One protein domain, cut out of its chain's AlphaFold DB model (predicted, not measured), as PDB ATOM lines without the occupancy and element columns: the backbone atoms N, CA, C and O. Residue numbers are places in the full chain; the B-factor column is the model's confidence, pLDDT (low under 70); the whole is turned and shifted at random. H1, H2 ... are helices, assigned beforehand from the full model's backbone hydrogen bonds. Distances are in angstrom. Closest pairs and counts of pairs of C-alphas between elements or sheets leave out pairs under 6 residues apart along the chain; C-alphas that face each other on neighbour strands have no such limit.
ATOM      1  N   PHE A 104     126.931 118.387 107.965       70.00
ATOM      2  CA  PHE A 104     125.586 118.732 108.425       70.00
ATOM      3  C   PHE A 104     124.532 118.427 107.351       70.00
ATOM      4  O   PHE A 104     123.468 117.890 107.657       70.00
ATOM      5  N   TRP A 105     124.859 118.693 106.084       68.88
ATOM      6  CA  TRP A 105     123.977 118.454 104.943       68.88
ATOM      7  C   TRP A 105     123.712 116.978 104.650       68.88
ATOM      8  O   TRP A 105     122.615 116.633 104.215       68.88
ATOM      9  N   GLU A 106     124.688 116.106 104.895       72.88
ATOM     10  CA  GLU A 106     124.532 114.657 104.754       72.88
ATOM     11  C   GLU A 106     123.554 114.142 105.819       72.88
ATOM     12  O   GLU A 106     122.610 113.421 105.505       72.88
ATOM     13  N   ARG A 107     123.700 114.609 107.066       65.81
ATOM     14  CA  ARG A 107     122.760 114.301 108.155       65.81
ATOM     15  C   ARG A 107     121.360 114.847 107.902       65.81
ATOM     16  O   ARG A 107     120.389 114.122 108.090       65.81
ATOM     17  N   ALA A 108     121.245 116.094 107.452       62.88
ATOM     18  CA  ALA A 108     119.959 116.686 107.098       62.88
ATOM     19  C   ALA A 108     119.279 115.910 105.955       62.88
ATOM     20  O   ALA A 108     118.073 115.677 106.004       62.88
ATOM     21  N   ALA A 109     120.048 115.448 104.962       71.00
ATOM     22  CA  ALA A 109     119.534 114.607 103.884       71.00
ATOM     23  C   ALA A 109     119.056 113.237 104.394       71.00
ATOM     24  O   ALA A 109     117.951 112.822 104.060       71.00
ATOM     25  N   GLN A 110     119.837 112.574 105.253       72.25
ATOM     26  CA  GLN A 110     119.442 111.306 105.876       72.25
ATOM     27  C   GLN A 110     118.170 111.454 106.720       72.25
ATOM     28  O   GLN A 110     117.283 110.603 106.660       72.25
ATOM     29  N   LEU A 111     118.050 112.552 107.472       62.25
ATOM     30  CA  LEU A 111     116.858 112.845 108.263       62.25
ATOM     31  C   LEU A 111     115.637 113.098 107.367       62.25
ATOM     32  O   LEU A 111     114.560 112.579 107.645       62.25
ATOM     33  N   GLY A 112     115.814 113.829 106.262       71.50
ATOM     34  CA  GLY A 112     114.771 114.022 105.252       71.50
ATOM     35  C   GLY A 112     114.311 112.706 104.618       71.50
ATOM     36  O   GLY A 112     113.114 112.483 104.452       71.50
ATOM     37  N   ASP A 113     115.241 111.792 104.333       77.25
ATOM     38  CA  ASP A 113     114.927 110.464 103.803       77.25
ATOM     39  C   ASP A 113     114.157 109.595 104.802       77.25
ATOM     40  O   ASP A 113     113.228 108.884 104.411       77.25
ATOM     41  N   LEU A 114     114.511 109.660 106.088       70.38
ATOM     42  CA  LEU A 114     113.774 108.979 107.152       70.38
ATOM     43  C   LEU A 114     112.360 109.544 107.309       70.38
ATOM     44  O   LEU A 114     111.402 108.771 107.330       70.38
ATOM     45  N   ALA A 115     112.217 110.873 107.355       66.94
ATOM     46  CA  ALA A 115     110.920 111.539 107.453       66.94
ATOM     47  C   ALA A 115     110.010 111.184 106.267       66.94
ATOM     48  O   ALA A 115     108.839 110.862 106.457       66.94
ATOM     49  N   ARG A 116     110.567 111.153 105.050       78.31
ATOM     50  CA  ARG A 116     109.860 110.723 103.839       78.31
ATOM     51  C   ARG A 116     109.372 109.281 103.932       78.31
ATOM     52  O   ARG A 116     108.189 109.040 103.726       78.31
ATOM     53  N   LYS A 117     110.248 108.330 104.276       82.88
ATOM     54  CA  LYS A 117     109.867 106.910 104.418       82.88
ATOM     55  C   LYS A 117     108.788 106.713 105.481       82.88
ATOM     56  O   LYS A 117     107.868 105.923 105.287       82.88
ATOM     57  N   TYR A 118     108.893 107.439 106.592       73.38
ATOM     58  CA  TYR A 118     107.895 107.417 107.654       73.38
ATOM     59  C   TYR A 118     106.537 107.942 107.162       73.38
ATOM     60  O   TYR A 118     105.522 107.267 107.335       73.38
ATOM     61  N   ALA A 119     106.525 109.088 106.473       74.31
ATOM     62  CA  ALA A 119     105.315 109.654 105.881       74.31
ATOM     63  C   ALA A 119     104.686 108.710 104.839       74.31
ATOM     64  O   ALA A 119     103.491 108.438 104.904       74.31
ATOM     65  N   GLU A 120     105.479 108.144 103.924       82.12
ATOM     66  CA  GLU A 120     105.013 107.182 102.914       82.12
ATOM     67  C   GLU A 120     104.411 105.918 103.547       82.12
ATOM     68  O   GLU A 120     103.373 105.428 103.092       82.12
ATOM     69  N   SER A 121     105.033 105.406 104.614       86.00
ATOM     70  CA  SER A 121     104.531 104.256 105.369       86.00
ATOM     71  C   SER A 121     103.175 104.560 106.008       86.00
ATOM     72  O   SER A 121     102.235 103.777 105.859       86.00
ATOM     73  N   HIS A 122     103.042 105.711 106.674       77.31
ATOM     74  CA  HIS A 122     101.780 106.106 107.301       77.31
ATOM     75  C   HIS A 122     100.678 106.389 106.281       77.31
ATOM     76  O   HIS A 122      99.553 105.937 106.472       77.31
ATOM     77  N   ILE A 123     100.991 107.065 105.175       81.06
ATOM     78  CA  ILE A 123     100.029 107.306 104.092       81.06
ATOM     79  C   ILE A 123      99.545 105.975 103.514       81.06
ATOM     80  O   ILE A 123      98.346 105.799 103.325       81.06
ATOM     81  N   SER A 124     100.443 105.009 103.301       86.19
ATOM     82  CA  SER A 124     100.071 103.679 102.799       86.19
ATOM     83  C   SER A 124      99.167 102.928 103.785       86.19
ATOM     84  O   SER A 124      98.185 102.305 103.379       86.19
ATOM     85  N   GLN A 125      99.446 103.028 105.089       83.81
ATOM     86  CA  GLN A 125      98.601 102.454 106.138       83.81
ATOM     87  C   GLN A 125      97.208 103.103 106.161       83.81
ATOM     88  O   GLN A 125      96.196 102.397 106.181       83.81
ATOM     89  N   VAL A 126      97.139 104.434 106.103       79.25
ATOM     90  CA  VAL A 126      95.877 105.183 106.059       79.25
ATOM     91  C   VAL A 126      95.093 104.841 104.798       79.25
ATOM     92  O   VAL A 126      93.908 104.557 104.900       79.25
ATOM     93  N   GLN A 127      95.746 104.764 103.637       85.19
ATOM     94  CA  GLN A 127      95.111 104.413 102.365       85.19
ATOM     95  C   GLN A 127      94.534 102.989 102.374       85.19
ATOM     96  O   GLN A 127      93.482 102.749 101.786       85.19
ATOM     97  N   SER A 128      95.178 102.051 103.082       88.06
ATOM     98  CA  SER A 128      94.635 100.697 103.277       88.06
ATOM     99  C   SER A 128      93.425 100.658 104.217       88.06
ATOM    100  O   SER A 128      92.550  99.811 104.063       88.06
ATOM    101  N   THR A 129      93.364 101.588 105.173       85.38
ATOM    102  CA  THR A 129      92.283 101.672 106.168       85.38
ATOM    103  C   THR A 129      91.090 102.467 105.627       85.38
ATOM    104  O   THR A 129      89.941 102.149 105.920       85.38
ATOM    105  N   TYR A 130      91.362 103.477 104.802       77.56
ATOM    106  CA  TYR A 130      90.395 104.395 104.218       77.56
ATOM    107  C   TYR A 130      90.688 104.538 102.718       77.56
ATOM    108  O   TYR A 130      91.480 105.401 102.326       77.56
ATOM    109  N   PRO A 131      90.063 103.712 101.859       76.81
ATOM    110  CA  PRO A 131      90.203 103.810 100.411       76.81
ATOM    111  C   PRO A 131      89.402 105.015  99.894       76.81
ATOM    112  O   PRO A 131      88.350 104.871  99.279       76.81
ATOM    113  N   HIS A 132      89.873 106.221 100.202       78.00
ATOM    114  CA  HIS A 132      89.313 107.479  99.720       78.00
ATOM    115  C   HIS A 132      90.282 108.109  98.712       78.00
ATOM    116  O   HIS A 132      91.486 108.179  98.972       78.00
ATOM    117  N   GLU A 133      89.770 108.595  97.576       75.62
ATOM    118  CA  GLU A 133      90.589 109.106  96.459       75.62
ATOM    119  C   GLU A 133      91.544 110.242  96.872       75.62
ATOM    120  O   GLU A 133      92.684 110.285  96.419       75.62
ATOM    121  N   GLY A 134      91.133 111.105  97.806       72.06
ATOM    122  CA  GLY A 134      91.931 112.263  98.245       72.06
ATOM    123  C   GLY A 134      93.281 111.950  98.914       72.06
ATOM    124  O   GLY A 134      94.172 112.796  98.908       72.06
ATOM    125  N   VAL A 135      93.482 110.743  99.460       72.00
ATOM    126  CA  VAL A 135      94.777 110.364 100.070       72.00
ATOM    127  C   VAL A 135      95.864 110.192  98.999       72.00
ATOM    128  O   VAL A 135      97.037 110.461  99.260       72.00
ATOM    129  N   GLY A 136      95.475 109.802  97.778       77.12
ATOM    130  CA  GLY A 136      96.386 109.700  96.635       77.12
ATOM    131  C   GLY A 136      96.970 111.058  96.245       77.12
ATOM    132  O   GLY A 136      98.184 111.183  96.105       77.12
ATOM    133  N   THR A 137      96.134 112.095  96.198       77.19
ATOM    134  CA  THR A 137      96.549 113.460  95.840       77.19
ATOM    135  C   THR A 137      97.593 114.025  96.805       77.19
ATOM    136  O   THR A 137      98.591 114.603  96.379       77.19
ATOM    137  N   ILE A 138      97.434 113.786  98.113       70.00
ATOM    138  CA  ILE A 138      98.412 114.217  99.130       70.00
ATOM    139  C   ILE A 138      99.758 113.509  98.928       70.00
ATOM    140  O   ILE A 138     100.818 114.130  99.035       70.00
ATOM    141  N   LYS A 139      99.732 112.209  98.616       76.62
ATOM    142  CA  LYS A 139     100.944 111.433  98.328       76.62
ATOM    143  C   LYS A 139     101.685 111.981  97.108       76.62
ATOM    144  O   LYS A 139     102.914 112.100  97.139       76.62
ATOM    145  N   ASP A 140     100.947 112.328  96.061       79.94
ATOM    146  CA  ASP A 140     101.510 112.886  94.834       79.94
ATOM    147  C   ASP A 140     102.109 114.277  95.083       79.94
ATOM    148  O   ASP A 140     103.238 114.537  94.663       79.94
ATOM    149  N   ALA A 141     101.432 115.127  95.861       71.44
ATOM    150  CA  ALA A 141     101.935 116.439  96.268       71.44
ATOM    151  C   ALA A 141     103.240 116.344  97.083       71.44
ATOM    152  O   ALA A 141     104.224 117.018  96.770       71.44
ATOM    153  N   ILE A 142     103.304 115.454  98.082       69.81
ATOM    154  CA  ILE A 142     104.530 115.219  98.867       69.81
ATOM    155  C   ILE A 142     105.661 114.716  97.960       69.81
ATOM    156  O   ILE A 142     106.799 115.178  98.066       69.81
ATOM    157  N   SER A 143     105.353 113.813  97.027       75.38
ATOM    158  CA  SER A 143     106.328 113.299  96.059       75.38
ATOM    159  C   SER A 143     106.866 114.410  95.151       75.38
ATOM    160  O   SER A 143     108.073 114.472  94.899       75.38
ATOM    161  N   GLN A 144     106.005 115.334  94.709       72.88
ATOM    162  CA  GLN A 144     106.416 116.514  93.946       72.88
ATOM    163  C   GLN A 144     107.300 117.457  94.769       72.88
ATOM    164  O   GLN A 144     108.338 117.887  94.267       72.88
ATOM    165  N   MET A 145     106.962 117.731  96.033       63.06
ATOM    166  CA  MET A 145     107.789 118.565  96.916       63.06
ATOM    167  C   MET A 145     109.186 117.969  97.123       63.06
ATOM    168  O   MET A 145     110.188 118.677  97.010       63.06
ATOM    169  N   VAL A 146     109.275 116.659  97.369       69.19
ATOM    170  CA  VAL A 146     110.557 115.945  97.503       69.19
ATOM    171  C   VAL A 146     111.355 116.007  96.197       69.19
ATOM    172  O   VAL A 146     112.557 116.288  96.209       69.19
ATOM    173  N   SER A 147     110.700 115.781  95.056       73.38
ATOM    174  CA  SER A 147     111.326 115.903  93.735       73.38
ATOM    175  C   SER A 147     111.863 117.322  93.496       73.38
ATOM    176  O   SER A 147     113.010 117.506  93.086       73.38
ATOM    177  N   CYS A 148     111.094 118.346  93.866       64.75
ATOM    178  CA  CYS A 148     111.506 119.742  93.765       64.75
ATOM    179  C   CYS A 148     112.727 120.043  94.657       64.75
ATOM    180  O   CYS A 148     113.721 120.603  94.191       64.75
ATOM    181  N   ALA A 149     112.711 119.587  95.914       64.25
ATOM    182  CA  ALA A 149     113.814 119.770  96.859       64.25
ATOM    183  C   ALA A 149     115.108 119.065  96.409       64.25
ATOM    184  O   ALA A 149     116.206 119.613  96.543       64.25
ATOM    185  N   THR A 150     115.002 117.862  95.836       70.62
ATOM    186  CA  THR A 150     116.161 117.141  95.280       70.62
ATOM    187  C   THR A 150     116.720 117.834  94.035       70.62
ATOM    188  O   THR A 150     117.942 117.976  93.920       70.62
ATOM    189  N   GLY A 151     115.855 118.354  93.156       71.81
ATOM    190  CA  GLY A 151     116.253 119.201  92.028       71.81
ATOM    191  C   GLY A 151     116.985 120.472  92.477       71.81
ATOM    192  O   GLY A 151     118.044 120.806  91.941       71.81
ATOM    193  N   PHE A 152     116.483 121.129  93.524       68.50
ATOM    194  CA  PHE A 152     117.118 122.301  94.126       68.50
ATOM    195  C   PHE A 152     118.504 121.982  94.710       68.50
ATOM    196  O   PHE A 152     119.474 122.688  94.428       68.50
ATOM    197  N   LYS A 153     118.645 120.865  95.441       71.88
ATOM    198  CA  LYS A 153     119.946 120.394  95.949       71.88
ATOM    199  C   LYS A 153     120.946 120.162  94.810       71.88
ATOM    200  O   LYS A 153     122.096 120.591  94.911       71.88
ATOM    201  N   ALA A 154     120.523 119.515  93.722       74.12
ATOM    202  CA  ALA A 154     121.382 119.267  92.564       74.12
ATOM    203  C   ALA A 154     121.862 120.574  91.906       74.12
ATOM    204  O   ALA A 154     123.033 120.685  91.532       74.12
ATOM    205  N   LEU A 155     120.990 121.584  91.823       71.69
ATOM    206  CA  LEU A 155     121.338 122.924  91.344       71.69
ATOM    207  C   LEU A 155     122.368 123.613  92.244       71.69
ATOM    208  O   LEU A 155     123.376 124.101  91.730       71.69
ATOM    209  N   ILE A 156     122.177 123.591  93.569       69.00
ATOM    210  CA  ILE A 156     123.142 124.159  94.527       69.00
ATOM    211  C   ILE A 156     124.509 123.488  94.381       69.00
ATOM    212  O   ILE A 156     125.530 124.178  94.306       69.00
ATOM    213  N   ILE A 157     124.553 122.154  94.305       74.12
ATOM    214  CA  ILE A 157     125.810 121.406  94.152       74.12
ATOM    215  C   ILE A 157     126.499 121.787  92.837       74.12
ATOM    216  O   ILE A 157     127.698 122.074  92.841       74.12
ATOM    217  N   LYS A 158     125.751 121.858  91.728       80.31
ATOM    218  CA  LYS A 158     126.279 122.256  90.414       80.31
ATOM    219  C   LYS A 158     126.823 123.688  90.419       80.31
ATOM    220  O   LYS A 158     127.870 123.951  89.838       80.31
ATOM    221  N   GLN A 159     126.143 124.622  91.079       75.06
ATOM    222  CA  GLN A 159     126.598 126.011  91.165       75.06
ATOM    223  C   GLN A 159     127.830 126.150  92.072       75.06
ATOM    224  O   GLN A 159     128.750 126.912  91.768       75.06
ATOM    225  N   THR A 160     127.876 125.375  93.157       70.25
ATOM    226  CA  THR A 160     129.019 125.332  94.075       70.25
ATOM    227  C   THR A 160     130.250 124.747  93.383       70.25
ATOM    228  O   THR A 160     131.328 125.325  93.484       70.25
ATOM    229  N   SER A 161     130.107 123.661  92.614       78.50
ATOM    230  CA  SER A 161     131.227 123.065  91.874       78.50
ATOM    231  C   SER A 161     131.760 123.983  90.773       78.50
ATOM    232  O   SER A 161     132.975 124.106  90.624       78.50
ATOM    233  N   LEU A 162     130.879 124.701  90.065       79.38
ATOM    234  CA  LEU A 162     131.277 125.716  89.084       79.38
ATOM    235  C   LEU A 162     132.052 126.875  89.726       79.38
ATOM    236  O   LEU A 162     133.039 127.331  89.148       79.38
ATOM    237  N   ARG A 163     131.658 127.330  90.924       73.06
ATOM    238  CA  ARG A 163     132.417 128.350  91.672       73.06
ATOM    239  C   ARG A 163     133.799 127.840  92.082       73.06
ATOM    240  O   ARG A 163     134.785 128.515  91.805       73.06
ATOM    241  N   THR A 164     133.891 126.630  92.632       74.69
ATOM    242  CA  THR A 164     135.179 126.033  93.030       74.69
ATOM    243  C   THR A 164     136.121 125.828  91.835       74.69
ATOM    244  O   THR A 164     137.324 126.068  91.939       74.69
ATOM    245  N   ALA A 165     135.588 125.428  90.674       79.56
ATOM    246  CA  ALA A 165     136.369 125.294  89.444       79.56
ATOM    247  C   ALA A 165     136.876 126.654  88.929       79.56
ATOM    248  O   ALA A 165     138.029 126.761  88.510       79.56
ATOM    249  N   ARG A 166     136.050 127.709  89.015       71.56
ATOM    250  CA  ARG A 166     136.426 129.074  88.612       71.56
ATOM    251  C   ARG A 166     137.548 129.644  89.481       71.56
ATOM    252  O   ARG A 166     138.489 130.220  88.939       71.56
ATOM    253  N   ALA A 182     119.746 136.823  90.037       73.50
ATOM    254  CA  ALA A 182     118.595 136.588  89.160       73.50
ATOM    255  C   ALA A 182     118.151 135.111  89.128       73.50
ATOM    256  O   ALA A 182     116.969 134.819  88.973       73.50
ATOM    257  N   LEU A 183     119.092 134.173  89.293       70.44
ATOM    258  CA  LEU A 183     118.783 132.742  89.394       70.44
ATOM    259  C   LEU A 183     118.110 132.402  90.732       70.44
ATOM    260  O   LEU A 183     117.188 131.594  90.766       70.44
ATOM    261  N   VAL A 184     118.602 132.974  91.835       66.31
ATOM    262  CA  VAL A 184     118.014 132.743  93.161       66.31
ATOM    263  C   VAL A 184     116.603 133.315  93.207       66.31
ATOM    264  O   VAL A 184     115.707 132.621  93.678       66.31
ATOM    265  N   ASP A 185     116.396 134.510  92.656       65.44
ATOM    266  CA  ASP A 185     115.079 135.142  92.574       65.44
ATOM    267  C   ASP A 185     114.091 134.287  91.751       65.44
ATOM    268  O   ASP A 185     113.006 133.985  92.240       65.44
ATOM    269  N   ASP A 186     114.492 133.766  90.579       74.25
ATOM    270  CA  ASP A 186     113.653 132.849  89.772       74.25
ATOM    271  C   ASP A 186     113.274 131.562  90.528       74.25
ATOM    272  O   ASP A 186     112.174 131.029  90.366       74.25
ATOM    273  N   ILE A 187     114.169 131.044  91.373       65.00
ATOM    274  CA  ILE A 187     113.874 129.858  92.183       65.00
ATOM    275  C   ILE A 187     112.917 130.195  93.326       65.00
ATOM    276  O   ILE A 187     111.990 129.423  93.571       65.00
ATOM    277  N   VAL A 188     113.125 131.317  94.020       65.81
ATOM    278  CA  VAL A 188     112.229 131.772  95.092       65.81
ATOM    279  C   VAL A 188     110.818 131.962  94.540       65.81
ATOM    280  O   VAL A 188     109.880 131.396  95.097       65.81
ATOM    281  N   ASP A 189     110.682 132.614  93.384       69.12
ATOM    282  CA  ASP A 189     109.390 132.811  92.720       69.12
ATOM    283  C   ASP A 189     108.706 131.478  92.362       69.12
ATOM    284  O   ASP A 189     107.491 131.327  92.515       69.12
ATOM    285  N   LYS A 190     109.470 130.468  91.918       66.94
ATOM    286  CA  LYS A 190     108.936 129.124  91.627       66.94
ATOM    287  C   LYS A 190     108.487 128.383  92.882       66.94
ATOM    288  O   LYS A 190     107.448 127.727  92.844       66.94
ATOM    289  N   VAL A 191     109.251 128.468  93.970       61.41
ATOM    290  CA  VAL A 191     108.886 127.849  95.253       61.41
ATOM    291  C   VAL A 191     107.638 128.513  95.825       61.41
ATOM    292  O   VAL A 191     106.709 127.805  96.207       61.41
ATOM    293  N   ASP A 192     107.574 129.845  95.814       60.41
ATOM    294  CA  ASP A 192     106.410 130.605  96.274       60.41
ATOM    295  C   ASP A 192     105.162 130.264  95.453       60.41
ATOM    296  O   ASP A 192     104.084 130.074  96.019       60.41
ATOM    297  N   LYS A 193     105.306 130.110  94.132       69.69
ATOM    298  CA  LYS A 193     104.213 129.681  93.255       69.69
ATOM    299  C   LYS A 193     103.704 128.279  93.600       69.69
ATOM    300  O   LYS A 193     102.501 128.111  93.761       69.69
ATOM    301  N   ILE A 194     104.594 127.293  93.744       64.12
ATOM    302  CA  ILE A 194     104.206 125.915  94.102       64.12
ATOM    303  C   ILE A 194     103.539 125.890  95.480       64.12
ATOM    304  O   ILE A 194     102.529 125.219  95.668       64.12
ATOM    305  N   LEU A 195     104.078 126.637  96.448       55.59
ATOM    306  CA  LEU A 195     103.504 126.712  97.787       55.59
ATOM    307  C   LEU A 195     102.116 127.367  97.768       55.59
ATOM    308  O   LEU A 195     101.228 126.910  98.482       55.59
ATOM    309  N   ALA A 196     101.921 128.407  96.953       65.25
ATOM    310  CA  ALA A 196     100.627 129.053  96.771       65.25
ATOM    311  C   ALA A 196      99.599 128.114  96.120       65.25
ATOM    312  O   ALA A 196      98.485 128.020  96.629       65.25
ATOM    313  N   GLU A 197      99.979 127.387  95.063       74.75
ATOM    314  CA  GLU A 197      99.124 126.384  94.407       74.75
ATOM    315  C   GLU A 197      98.738 125.259  95.384       74.75
ATOM    316  O   GLU A 197      97.562 124.920  95.505       74.75
ATOM    317  N   LEU A 198      99.699 124.746  96.164       62.81
ATOM    318  CA  LEU A 198      99.440 123.738  97.198       62.81
ATOM    319  C   LEU A 198      98.539 124.264  98.317       62.81
ATOM    320  O   LEU A 198      97.665 123.540  98.778       62.81
ATOM    321  N   LEU A 199      98.737 125.503  98.778       63.56
ATOM    322  CA  LEU A 199      97.885 126.128  99.795       63.56
ATOM    323  C   LEU A 199      96.457 126.335  99.286       63.56
ATOM    324  O   LEU A 199      95.512 126.145 100.050       63.56
ATOM    325  N   GLU A 200      96.296 126.709  98.016       76.94
ATOM    326  CA  GLU A 200      94.988 126.831  97.376       76.94
ATOM    327  C   GLU A 200      94.294 125.466  97.303       76.94
ATOM    328  O   GLU A 200      93.167 125.333  97.782       76.94
ATOM    329  N   GLU A 201      94.983 124.426  96.831       71.56
ATOM    330  CA  GLU A 201      94.456 123.056  96.791       71.56
ATOM    331  C   GLU A 201      94.105 122.531  98.195       71.56
ATOM    332  O   GLU A 201      93.022 121.977  98.413       71.56
ATOM    333  N   LEU A 202      94.970 122.784  99.183       67.69
ATOM    334  CA  LEU A 202      94.728 122.434 100.581       67.69
ATOM    335  C   LEU A 202      93.498 123.171 101.133       67.69
ATOM    336  O   LEU A 202      92.706 122.573 101.855       67.69
ATOM    337  N   SER A 203      93.297 124.441 100.776       70.94
ATOM    338  CA  SER A 203      92.133 125.220 101.222       70.94
ATOM    339  C   SER A 203      90.812 124.709 100.640       70.94
ATOM    340  O   SER A 203      89.776 124.785 101.298       70.94
ATOM    341  N   VAL A 204      90.844 124.134  99.432       76.81
ATOM    342  CA  VAL A 204      89.681 123.480  98.817       76.81
ATOM    343  C   VAL A 204      89.395 122.137  99.493       76.81
ATOM    344  O   VAL A 204      88.238 121.824  99.772       76.81
ATOM    345  N   ALA A 205      90.434 121.350  99.791       70.62
ATOM    346  CA  ALA A 205      90.298 120.056 100.466       70.62
ATOM    347  C   ALA A 205      89.876 120.188 101.944       70.62
ATOM    348  O   ALA A 205      89.183 119.318 102.486       70.62
ATOM    349  N   PHE A 206      90.266 121.287 102.587       73.19
ATOM    350  CA  PHE A 206      89.944 121.621 103.970       73.19
ATOM    351  C   PHE A 206      89.178 122.948 104.014       73.19
ATOM    352  O   PHE A 206      89.739 123.967 104.428       73.19
ATOM    353  N   PRO A 207      87.900 122.949 103.582       75.25
ATOM    354  CA  PRO A 207      87.090 124.152 103.604       75.25
ATOM    355  C   PRO A 207      86.906 124.622 105.051       75.25
ATOM    356  O   PRO A 207      87.015 123.817 105.987       75.25
ATOM    357  N   PRO A 208      86.625 125.915 105.252       74.56
ATOM    358  CA  PRO A 208      86.540 126.462 106.588       74.56
ATOM    359  C   PRO A 208      85.425 125.816 107.434       74.56
ATOM    360  O   PRO A 208      84.542 125.141 106.892       74.56
TER     361      PRO A 208
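What this domain is: This is residues 104 to 166 and 182 to 208 of the 326 residues of a protein of Postia placenta (strain ATCC 44394 / Madison 698-R) (UniProt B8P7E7). The longest helix, H2, runs between two other long helices, H1 and H3, in a loose, open layer of three rods with neighbouring ones running opposite ways. H1 and H2 make a helical hairpin that meets near its turn and stays wider elsewhere, H3 runs near H2 on its other side, and residues 154 to 166 of H2 stick out. The printed part has 90 residues with three named helices in the order H1, H2, H3, no named strand, and the class all helix. It is loose, with a radius of gyration of the C-alphas of 16.7 A, and only just elongated, spanning 54 by 27 by 17 A.

Where its parts are: H2, residues 134 to 166, measures 48.5 A from first to last C-alpha, ending at C-alpha 166 (136.426, 129.074, 88.612). H1, residues 104 to 129, measures 37.5 A and begins at C-alpha 104 (125.586, 118.732, 108.425). H3, residues 182 to 205, measures 34.7 A and ends at C-alpha 205 (90.298, 120.056, 100.466).

How they stand to each other: H2 touches H1 with residues 135 to 139 alone, and H1 touches H2 with residues 120 to 127 alone. Their closest C-alphas, of Gln 127 and Val 135, are 6.4 A apart. This hairpin has a shallow tilt of 14 degrees, opposite ways. H2 and H3 are close but not clearly touching; their closest C-alphas, of Ala 141 and Leu 198, are 7.8 A apart. Their shallow tilt is 8 degrees, opposite ways. H1 and H3 are apart. Every O i to N i+4 pair is within hydrogen-bond range in H1 and H3, and 28 of 29 in H2.

The domain as a whole: The two C-alphas farthest apart, of Thr 129 and Arg 166, are 54.8 A apart. Residues 128 to 133 stand free, as do residues 154 to 166 of H2. The link from H1 to H2 is tight. Residues 167 to 181 are not printed, and C-alphas 166 and 182 are 19.4 A apart across the cut. Mean pLDDT of the printed part is 72.6; 27 residues are under 70, among them residues 187 to 196.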